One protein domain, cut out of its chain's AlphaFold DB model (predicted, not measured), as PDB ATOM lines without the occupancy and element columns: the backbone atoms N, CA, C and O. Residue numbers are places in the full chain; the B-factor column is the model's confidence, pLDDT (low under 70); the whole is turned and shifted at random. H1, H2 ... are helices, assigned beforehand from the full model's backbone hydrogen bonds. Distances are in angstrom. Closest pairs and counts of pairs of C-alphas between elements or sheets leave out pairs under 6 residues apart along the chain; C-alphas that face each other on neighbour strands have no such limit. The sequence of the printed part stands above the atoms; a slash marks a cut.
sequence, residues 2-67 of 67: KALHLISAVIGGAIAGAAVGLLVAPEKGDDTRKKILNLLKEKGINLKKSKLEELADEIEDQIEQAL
ATOM      1  N   LYS A   2     -14.813   4.129  56.890       74.38
ATOM      2  CA  LYS A   2     -13.668   3.581  56.117       74.38
ATOM      3  C   LYS A   2     -14.038   2.632  54.958       74.38
ATOM      4  O   LYS A   2     -13.422   2.700  53.903       74.38
ATOM      5  N   ALA A   3     -15.061   1.793  55.130       79.56
ATOM      6  CA  ALA A   3     -15.480   0.829  54.105       79.56
ATOM      7  C   ALA A   3     -16.048   1.495  52.838       79.56
ATOM      8  O   ALA A   3     -15.775   1.041  51.731       79.56
ATOM      9  N   LEU A   4     -16.783   2.602  52.985       85.25
ATOM     10  CA  LEU A   4     -17.380   3.306  51.849       85.25
ATOM     11  C   LEU A   4     -16.308   3.948  50.955       85.25
ATOM     12  O   LEU A   4     -16.386   3.832  49.738       85.25
ATOM     13  N   HIS A   5     -15.275   4.545  51.561       86.81
ATOM     14  CA  HIS A   5     -14.143   5.122  50.827       86.81
ATOM     15  C   HIS A   5     -13.329   4.067  50.069       86.81
ATOM     16  O   HIS A   5     -12.867   4.323  48.960       86.81
ATOM     17  N   LEU A   6     -13.178   2.873  50.648       90.69
ATOM     18  CA  LEU A   6     -12.499   1.766  49.980       90.69
ATOM     19  C   LEU A   6     -13.290   1.294  48.753       90.69
ATOM     20  O   LEU A   6     -12.721   1.155  47.676       90.69
ATOM     21  N   ILE A   7     -14.606   1.116  48.895       92.12
ATOM     22  CA  ILE A   7     -15.478   0.705  47.786       92.12
ATOM     23  C   ILE A   7     -15.457   1.757  46.671       92.12
ATOM     24  O   ILE A   7     -15.288   1.412  45.502       92.12
ATOM     25  N   SER A   8     -15.550   3.045  47.015       91.19
ATOM     26  CA  SER A   8     -15.483   4.120  46.020       91.19
ATOM     27  C   SER A   8     -14.132   4.186  45.308       91.19
ATOM     28  O   SER A   8     -14.091   4.432  44.108       91.19
ATOM     29  N   ALA A   9     -13.030   3.939  46.024       94.81
ATOM     30  CA  ALA A   9     -11.691   3.942  45.442       94.81
ATOM     31  C   ALA A   9     -11.489   2.771  44.470       94.81
ATOM     32  O   ALA A   9     -10.912   2.962  43.405       94.81
ATOM     33  N   VAL A  10     -12.012   1.583  44.792       95.31
ATOM     34  CA  VAL A  10     -11.964   0.418  43.896       95.31
ATOM     35  C   VAL A  10     -12.783   0.665  42.632       95.31
ATOM     36  O   VAL A  10     -12.287   0.428  41.535       95.31
ATOM     37  N   ILE A  11     -14.003   1.191  42.760       96.12
ATOM     38  CA  ILE A  11     -14.851   1.500  41.598       96.12
ATOM     39  C   ILE A  11     -14.195   2.584  40.732       96.12
ATOM     40  O   ILE A  11     -14.107   2.429  39.516       96.12
ATOM     41  N   GLY A  12     -13.676   3.649  41.352       96.00
ATOM     42  CA  GLY A  12     -12.962   4.712  40.646       96.00
ATOM     43  C   GLY A  12     -11.711   4.203  39.925       96.00
ATOM     44  O   GLY A  12     -11.507   4.514  38.753       96.00
ATOM     45  N   GLY A  13     -10.913   3.366  40.592       96.56
ATOM     46  CA  GLY A  13      -9.726   2.739  40.012       96.56
ATOM     47  C   GLY A  13     -10.055   1.783  38.865       96.56
ATOM     48  O   GLY A  13      -9.383   1.816  37.839       96.56
ATOM     49  N   ALA A  14     -11.117   0.984  38.992       97.19
ATOM     50  CA  ALA A  14     -11.560   0.064  37.946       97.19
ATOM     51  C   ALA A  14     -12.026   0.807  36.685       97.19
ATOM     52  O   ALA A  14     -11.628   0.446  35.580       97.19
ATOM     53  N   ILE A  15     -12.820   1.873  36.841       97.00
ATOM     54  CA  ILE A  15     -13.287   2.691  35.711       97.00
ATOM     55  C   ILE A  15     -12.103   3.388  35.032       97.00
ATOM     56  O   ILE A  15     -11.984   3.332  33.809       97.00
ATOM     57  N   ALA A  16     -11.207   4.006  35.809       96.75
ATOM     58  CA  ALA A  16     -10.023   4.668  35.266       96.75
ATOM     59  C   ALA A  16      -9.102   3.675  34.536       96.75
ATOM     60  O   ALA A  16      -8.657   3.950  33.423       96.75
ATOM     61  N   GLY A  17      -8.873   2.497  35.122       95.94
ATOM     62  CA  GLY A  17      -8.077   1.430  34.516       95.94
ATOM     63  C   GLY A  17      -8.686   0.905  33.216       95.94
ATOM     64  O   GLY A  17      -7.976   0.774  32.224       95.94
ATOM     65  N   ALA A  18     -10.000   0.671  33.181       96.38
ATOM     66  CA  ALA A  18     -10.697   0.230  31.973       96.38
ATOM     67  C   ALA A  18     -10.666   1.292  30.864       96.38
ATOM     68  O   ALA A  18     -10.447   0.952  29.704       96.38
ATOM     69  N   ALA A  19     -10.837   2.571  31.209       96.00
ATOM     70  CA  ALA A  19     -10.755   3.661  30.243       96.00
ATOM     71  C   ALA A  19      -9.358   3.746  29.614       96.00
ATOM     72  O   ALA A  19      -9.236   3.784  28.393       96.00
ATOM     73  N   VAL A  20      -8.302   3.704  30.434       95.94
ATOM     74  CA  VAL A  20      -6.915   3.691  29.943       95.94
ATOM     75  C   VAL A  20      -6.640   2.435  29.115       95.94
ATOM     76  O   VAL A  20      -6.078   2.531  28.028       95.94
ATOM     77  N   GLY A  21      -7.086   1.268  29.584       94.69
ATOM     78  CA  GLY A  21      -6.926  -0.001  28.880       94.69
ATOM     79  C   GLY A  21      -7.588   0.002  27.505       94.69
ATOM     80  O   GLY A  21      -6.968  -0.428  26.543       94.69
ATOM     81  N   LEU A  22      -8.804   0.544  27.382       91.62
ATOM     82  CA  LEU A  22      -9.505   0.658  26.100       91.62
ATOM     83  C   LEU A  22      -8.862   1.674  25.150       91.62
ATOM     84  O   LEU A  22      -8.860   1.439  23.948       91.62
ATOM     85  N   LEU A  23      -8.314   2.782  25.661       92.25
ATOM     86  CA  LEU A  23      -7.627   3.779  24.830       92.25
ATOM     87  C   LEU A  23      -6.312   3.254  24.243       92.25
ATOM     88  O   LEU A  23      -5.930   3.657  23.148       92.25
ATOM     89  N   VAL A  24      -5.616   2.385  24.979       92.44
ATOM     90  CA  VAL A  24      -4.335   1.792  24.561       92.44
ATOM     91  C   VAL A  24      -4.533   0.427  23.884       92.44
ATOM     92  O   VAL A  24      -3.603  -0.101  23.277       92.44
ATOM     93  N   ALA A  25      -5.735  -0.151  23.960       92.12
ATOM     94  CA  ALA A  25      -6.024  -1.448  23.369       92.12
ATOM     95  C   ALA A  25      -5.814  -1.422  21.844       92.12
ATOM     96  O   ALA A  25      -6.240  -0.479  21.170       92.12
ATOM     97  N   PRO A  26      -5.200  -2.474  21.278       88.50
ATOM     98  CA  PRO A  26      -5.153  -2.648  19.836       88.50
ATOM     99  C   PRO A  26      -6.561  -2.893  19.272       88.50
ATOM    100  O   PRO A  26      -7.521  -3.165  19.998       88.50
ATOM    101  N   GLU A  27      -6.685  -2.834  17.948       88.81
ATOM    102  CA  GLU A  27      -7.942  -3.148  17.273       88.81
ATOM    103  C   GLU A  27      -8.403  -4.582  17.569       88.81
ATOM    104  O   GLU A  27      -7.599  -5.503  17.735       88.81
ATOM    105  N   LYS A  28      -9.725  -4.784  17.604       89.12
ATOM    106  CA  LYS A  28     -10.314  -6.101  17.855       89.12
ATOM    107  C   LYS A  28      -9.796  -7.113  16.830       89.12
ATOM    108  O   LYS A  28      -9.885  -6.874  15.626       89.12
ATOM    109  N   GLY A  29      -9.351  -8.283  17.296       87.94
ATOM    110  CA  GLY A  29      -8.783  -9.334  16.438       87.94
ATOM    111  C   GLY A  29      -9.671  -9.725  15.250       87.94
ATOM    112  O   GLY A  29      -9.165  -9.963  14.157       87.94
ATOM    113  N   ASP A  30     -10.997  -9.713  15.412       89.69
ATOM    114  CA  ASP A  30     -11.937  -9.963  14.311       89.69
ATOM    115  C   ASP A  30     -11.862  -8.917  13.198       89.69
ATOM    116  O   ASP A  30     -11.962  -9.258  12.020       89.69
ATOM    117  N   ASP A  31     -11.694  -7.646  13.555       92.69
ATOM    118  CA  ASP A  31     -11.601  -6.564  12.583       92.69
ATOM    119  C   ASP A  31     -10.220  -6.550  11.931       92.69
ATOM    120  O   ASP A  31     -10.130  -6.389  10.715       92.69
ATOM    121  N   THR A  32      -9.164  -6.874  12.681       92.56
ATOM    122  CA  THR A  32      -7.823  -7.122  12.135       92.56
ATOM    123  C   THR A  32      -7.831  -8.277  11.124       92.56
ATOM    124  O   THR A  32      -7.372  -8.106   9.994       92.56
ATOM    125  N   ARG A  33      -8.443  -9.427  11.451       91.81
ATOM    126  CA  ARG A  33      -8.595 -10.570  10.525       91.81
ATOM    127  C   ARG A  33      -9.380 -10.195   9.264       91.81
ATOM    128  O   ARG A  33      -8.997 -10.582   8.160       91.81
ATOM    129  N   LYS A  34     -10.444  -9.394   9.389       91.19
ATOM    130  CA  LYS A  34     -11.177  -8.858   8.225       91.19
ATOM    131  C   LYS A  34     -10.315  -7.916   7.384       91.19
ATOM    132  O   LYS A  34     -10.346  -8.026   6.161       91.19
ATOM    133  N   LYS A  35      -9.547  -7.015   8.008       92.50
ATOM    134  CA  LYS A  35      -8.625  -6.111   7.304       92.50
ATOM    135  C   LYS A  35      -7.582  -6.892   6.509       92.50
ATOM    136  O   LYS A  35      -7.372  -6.573   5.345       92.50
ATOM    137  N   ILE A  36      -7.014  -7.956   7.081       91.81
ATOM    138  CA  ILE A  36      -6.080  -8.849   6.376       91.81
ATOM    139  C   ILE A  36      -6.748  -9.469   5.144       91.81
ATOM    140  O   ILE A  36      -6.199  -9.393   4.047       91.81
ATOM    141  N   LEU A  37      -7.958 -10.021   5.282       91.06
ATOM    142  CA  LEU A  37      -8.690 -10.589   4.142       91.06
ATOM    143  C   LEU A  37      -8.968  -9.556   3.046       91.06
ATOM    144  O   LEU A  37      -8.875  -9.884   1.866       91.06
ATOM    145  N   ASN A  38      -9.304  -8.322   3.420       92.00
ATOM    146  CA  ASN A  38      -9.541  -7.249   2.457       92.00
ATOM    147  C   ASN A  38      -8.251  -6.869   1.717       92.00
ATOM    148  O   ASN A  38      -8.254  -6.843   0.491       92.00
ATOM    149  N   LEU A  39      -7.139  -6.688   2.437       92.56
ATOM    150  CA  LEU A  39      -5.826  -6.409   1.844       92.56
ATOM    151  C   LEU A  39      -5.366  -7.528   0.897       92.56
ATOM    152  O   LEU A  39      -4.805  -7.259  -0.164       92.56
ATOM    153  N   LEU A  40      -5.614  -8.791   1.252       91.38
ATOM    154  CA  LEU A  40      -5.306  -9.934   0.387       91.38
ATOM    155  C   LEU A  40      -6.157  -9.921  -0.889       91.38
ATOM    156  O   LEU A  40      -5.618 -10.118  -1.977       91.38
ATOM    157  N   LYS A  41      -7.457  -9.619  -0.778       91.19
ATOM    158  CA  LYS A  41      -8.358  -9.502  -1.934       91.19
ATOM    159  C   LYS A  41      -7.966  -8.367  -2.872       91.19
ATOM    160  O   LYS A  41      -7.986  -8.568  -4.081       91.19
ATOM    161  N   GLU A  42      -7.571  -7.212  -2.337       93.19
ATOM    162  CA  GLU A  42      -7.046  -6.089  -3.130       93.19
ATOM    163  C   GLU A  42      -5.787  -6.479  -3.914       93.19
ATOM    164  O   GLU A  42      -5.579  -6.016  -5.032       93.19
ATOM    165  N   LYS A  43      -4.975  -7.391  -3.367       92.12
ATOM    166  CA  LYS A  43      -3.809  -7.976  -4.046       92.12
ATOM    167  C   LYS A  43      -4.155  -9.152  -4.975       92.12
ATOM    168  O   LYS A  43      -3.248  -9.773  -5.520       92.12
ATOM    169  N   GLY A  44      -5.439  -9.467  -5.167       90.12
ATOM    170  CA  GLY A  44      -5.915 -10.553  -6.033       90.12
ATOM    171  C   GLY A  44      -5.932 -11.942  -5.385       90.12
ATOM    172  O   GLY A  44      -6.205 -12.932  -6.063       90.12
ATOM    173  N   ILE A  45      -5.666 -12.044  -4.080       90.69
ATOM    174  CA  ILE A  45      -5.634 -13.310  -3.341       90.69
ATOM    175  C   ILE A  45      -6.970 -13.503  -2.620       90.69
ATOM    176  O   ILE A  45      -7.297 -12.795  -1.669       90.69
ATOM    177  N   ASN A  46      -7.746 -14.503  -3.040       87.12
ATOM    178  CA  ASN A  46      -9.001 -14.849  -2.379       87.12
ATOM    179  C   ASN A  46      -8.792 -15.978  -1.357       87.12
ATOM    180  O   ASN A  46      -8.794 -17.158  -1.707       87.12
ATOM    181  N   LEU A  47      -8.613 -15.607  -0.090       87.44
ATOM    182  CA  LEU A  47      -8.419 -16.542   1.018       87.44
ATOM    183  C   LEU A  47      -9.753 -16.854   1.722       87.44
ATOM    184  O   LEU A  47     -10.540 -15.954   2.026       87.44
ATOM    185  N   LYS A  48     -10.009 -18.137   2.006       88.12
ATOM    186  CA  LYS A  48     -11.150 -18.568   2.833       88.12
ATOM    187  C   LYS A  48     -10.853 -18.307   4.309       88.12
ATOM    188  O   LYS A  48      -9.719 -18.480   4.738       88.12
ATOM    189  N   LYS A  49     -11.883 -17.970   5.094       86.25
ATOM    190  CA  LYS A  49     -11.745 -17.723   6.542       86.25
ATOM    191  C   LYS A  49     -11.087 -18.888   7.292       86.25
ATOM    192  O   LYS A  49     -10.154 -18.644   8.036       86.25
ATOM    193  N   SER A  50     -11.490 -20.125   6.997       89.50
ATOM    194  CA  SER A  50     -10.916 -21.328   7.618       89.50
ATOM    195  C   SER A  50      -9.408 -21.460   7.398       89.50
ATOM    196  O   SER A  50      -8.695 -21.916   8.275       89.50
ATOM    197  N   LYS A  51      -8.911 -21.029   6.232       90.19
ATOM    198  CA  LYS A  51      -7.480 -21.077   5.917       90.19
ATOM    199  C   LYS A  51      -6.707 -19.946   6.599       90.19
ATOM    200  O   LYS A  51      -5.524 -20.080   6.854       90.19
ATOM    201  N   LEU A  52      -7.361 -18.814   6.865       90.75
ATOM    202  CA  LEU A  52      -6.768 -17.744   7.668       90.75
ATOM    203  C   LEU A  52      -6.616 -18.177   9.135       90.75
ATOM    204  O   LEU A  52      -5.628 -17.812   9.754       90.75
ATOM    205  N   GLU A  53      -7.589 -18.920   9.666       90.31
ATOM    206  CA  GLU A  53      -7.531 -19.501  11.016       90.31
ATOM    207  C   GLU A  53      -6.405 -20.534  11.113       90.31
ATOM    208  O   GLU A  53      -5.518 -20.355  11.931       90.31
ATOM    209  N   GLU A  54      -6.343 -21.489  10.184       93.81
ATOM    210  CA  GLU A  54      -5.259 -22.485  10.119       93.81
ATOM    211  C   GLU A  54      -3.858 -21.844  10.064       93.81
ATOM    212  O   GLU A  54      -2.944 -22.289  10.744       93.81
ATOM    213  N   LEU A  55      -3.688 -20.754   9.302       91.81
ATOM    214  CA  LEU A  55      -2.425 -20.005   9.262       91.81
ATOM    215  C   LEU A  55      -2.111 -19.286  10.578       91.81
ATOM    216  O   LEU A  55      -0.943 -19.094  10.899       91.81
ATOM    217  N   ALA A  56      -3.130 -18.811  11.295       91.50
ATOM    218  CA  ALA A  56      -2.927 -18.179  12.592       91.50
ATOM    219  C   ALA A  56      -2.477 -19.217  13.627       91.50
ATOM    220  O   ALA A  56      -1.516 -18.951  14.345       91.50
ATOM    221  N   ASP A  57      -3.108 -20.390  13.621       93.75
ATOM    222  CA  ASP A  57      -2.756 -21.520  14.483       93.75
ATOM    223  C   ASP A  57      -1.325 -22.008  14.180       93.75
ATOM    224  O   ASP A  57      -0.521 -22.181  15.087       93.75
ATOM    225  N   GLU A  58      -0.942 -22.118  12.900       94.69
ATOM    226  CA  GLU A  58       0.423 -22.508  12.510       94.69
ATOM    227  C   GLU A  58       1.488 -21.501  12.988       94.69
ATOM    228  O   GLU A  58       2.590 -21.888  13.379       94.69
ATOM    229  N   ILE A  59       1.182 -20.198  12.969       92.81
ATOM    230  CA  ILE A  59       2.084 -19.166  13.504       92.81
ATOM    231  C   ILE A  59       2.215 -19.303  15.025       92.81
ATOM    232  O   ILE A  59       3.317 -19.137  15.547       92.81
ATOM    233  N   GLU A  60       1.117 -19.585  15.726       94.12
ATOM    234  CA  GLU A  60       1.114 -19.809  17.175       94.12
ATOM    235  C   GLU A  60       1.976 -21.023  17.538       94.12
ATOM    236  O   GLU A  60       2.920 -20.881  18.319       94.12
ATOM    237  N   ASP A  61       1.769 -22.153  16.860       95.50
ATOM    238  CA  ASP A  61       2.570 -23.371  17.023       95.50
ATOM    239  C   ASP A  61       4.068 -23.111  16.776       95.50
ATOM    240  O   ASP A  61       4.927 -23.604  17.511       95.50
ATOM    241  N   GLN A  62       4.414 -22.325  15.748       94.06
ATOM    242  CA  GLN A  62       5.809 -21.974  15.452       94.06
ATOM    243  C   GLN A  62       6.440 -21.096  16.536       94.06
ATOM    244  O   GLN A  62       7.624 -21.255  16.833       94.06
ATOM    245  N   ILE A  63       5.681 -20.166  17.119       94.12
ATOM    246  CA  ILE A  63       6.163 -19.318  18.213       94.12
ATOM    247  C   ILE A  63       6.392 -20.160  19.467       94.12
ATOM    248  O   ILE A  63       7.427 -20.001  20.110       94.12
ATOM    249  N   GLU A  64       5.469 -21.065  19.794       93.31
ATOM    250  CA  GLU A  64       5.614 -21.962  20.943       93.31
ATOM    251  C   GLU A  64       6.806 -22.909  20.795       93.31
ATOM    252  O   GLU A  64       7.527 -23.130  21.759       93.31
ATOM    253  N   GLN A  65       7.057 -23.433  19.593       89.44
ATOM    254  CA  GLN A  65       8.222 -24.286  19.327       89.44
ATOM    255  C   GLN A  65       9.553 -23.523  19.317       89.44
ATOM    256  O   GLN A  65      10.610 -24.132  19.491       89.44
ATOM    257  N   ALA A  66       9.524 -22.214  19.051       82.94
ATOM    258  CA  ALA A  66      10.711 -21.363  19.033       82.94
ATOM    259  C   ALA A  66      11.100 -20.824  20.424       82.94
ATOM    260  O   ALA A  66      12.204 -20.287  20.569       82.94
ATOM    261  N   LEU A  67      10.205 -20.941  21.411       66.25
ATOM    262  CA  LEU A  67      10.405 -20.572  22.817       66.25
ATOM    263  C   LEU A  67      10.874 -21.769  23.657       66.25
ATOM    264  O   LEU A  67      11.665 -21.516  24.596       66.25
TER     265      LEU A  67
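What this domain is: This is residues 2 to 67 of the 67 residues of the protein "YtxH domain-containing protein" of Bacteroidales bacterium (UniProt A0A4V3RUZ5). Three helices make an open hook: H1 and H2 follow each other as one long, roughly straight arm, and at its far end the chain turns back into H3, which points off sideways, with residues 57 to 67, of which 57 to 66 belong to H3, sticking out. The printed part has 66 residues, with three named helices in the order H1, H2, H3 and no named strand: all helix. It is extended, with a radius of gyration of the C-alphas of 20.1 A, spanning 63 by 31 by 17 A.

Where its parts are: Find C-alpha 2 at (-13.668, 3.581, 56.117); from there H1, residues 2 to 24, runs 33.0 A. H2, residues 29 to 42, covers 19.9 A. H3, residues 49 to 66, runs 26.0 A to C-alpha 66 at (10.711, -21.363, 19.033).

How they stand to each other: H1 is apart from H2 and H3. Look at Arg 33 and Leu 52: their C-alphas, the closest of H2 and H3, are 7.9 A apart, close but not clearly touching. These helices run opposite ways at a steep tilt of 67 degrees. In H1, H2 and H3 every O i to N i+4 pair is within hydrogen-bond range.

The domain as a whole: The C-alphas farthest apart, of Lys 2 and Gly 44, are 64.2 A apart. The printed part has no cut and no long link; residue 67 alone is under pLDDT 70.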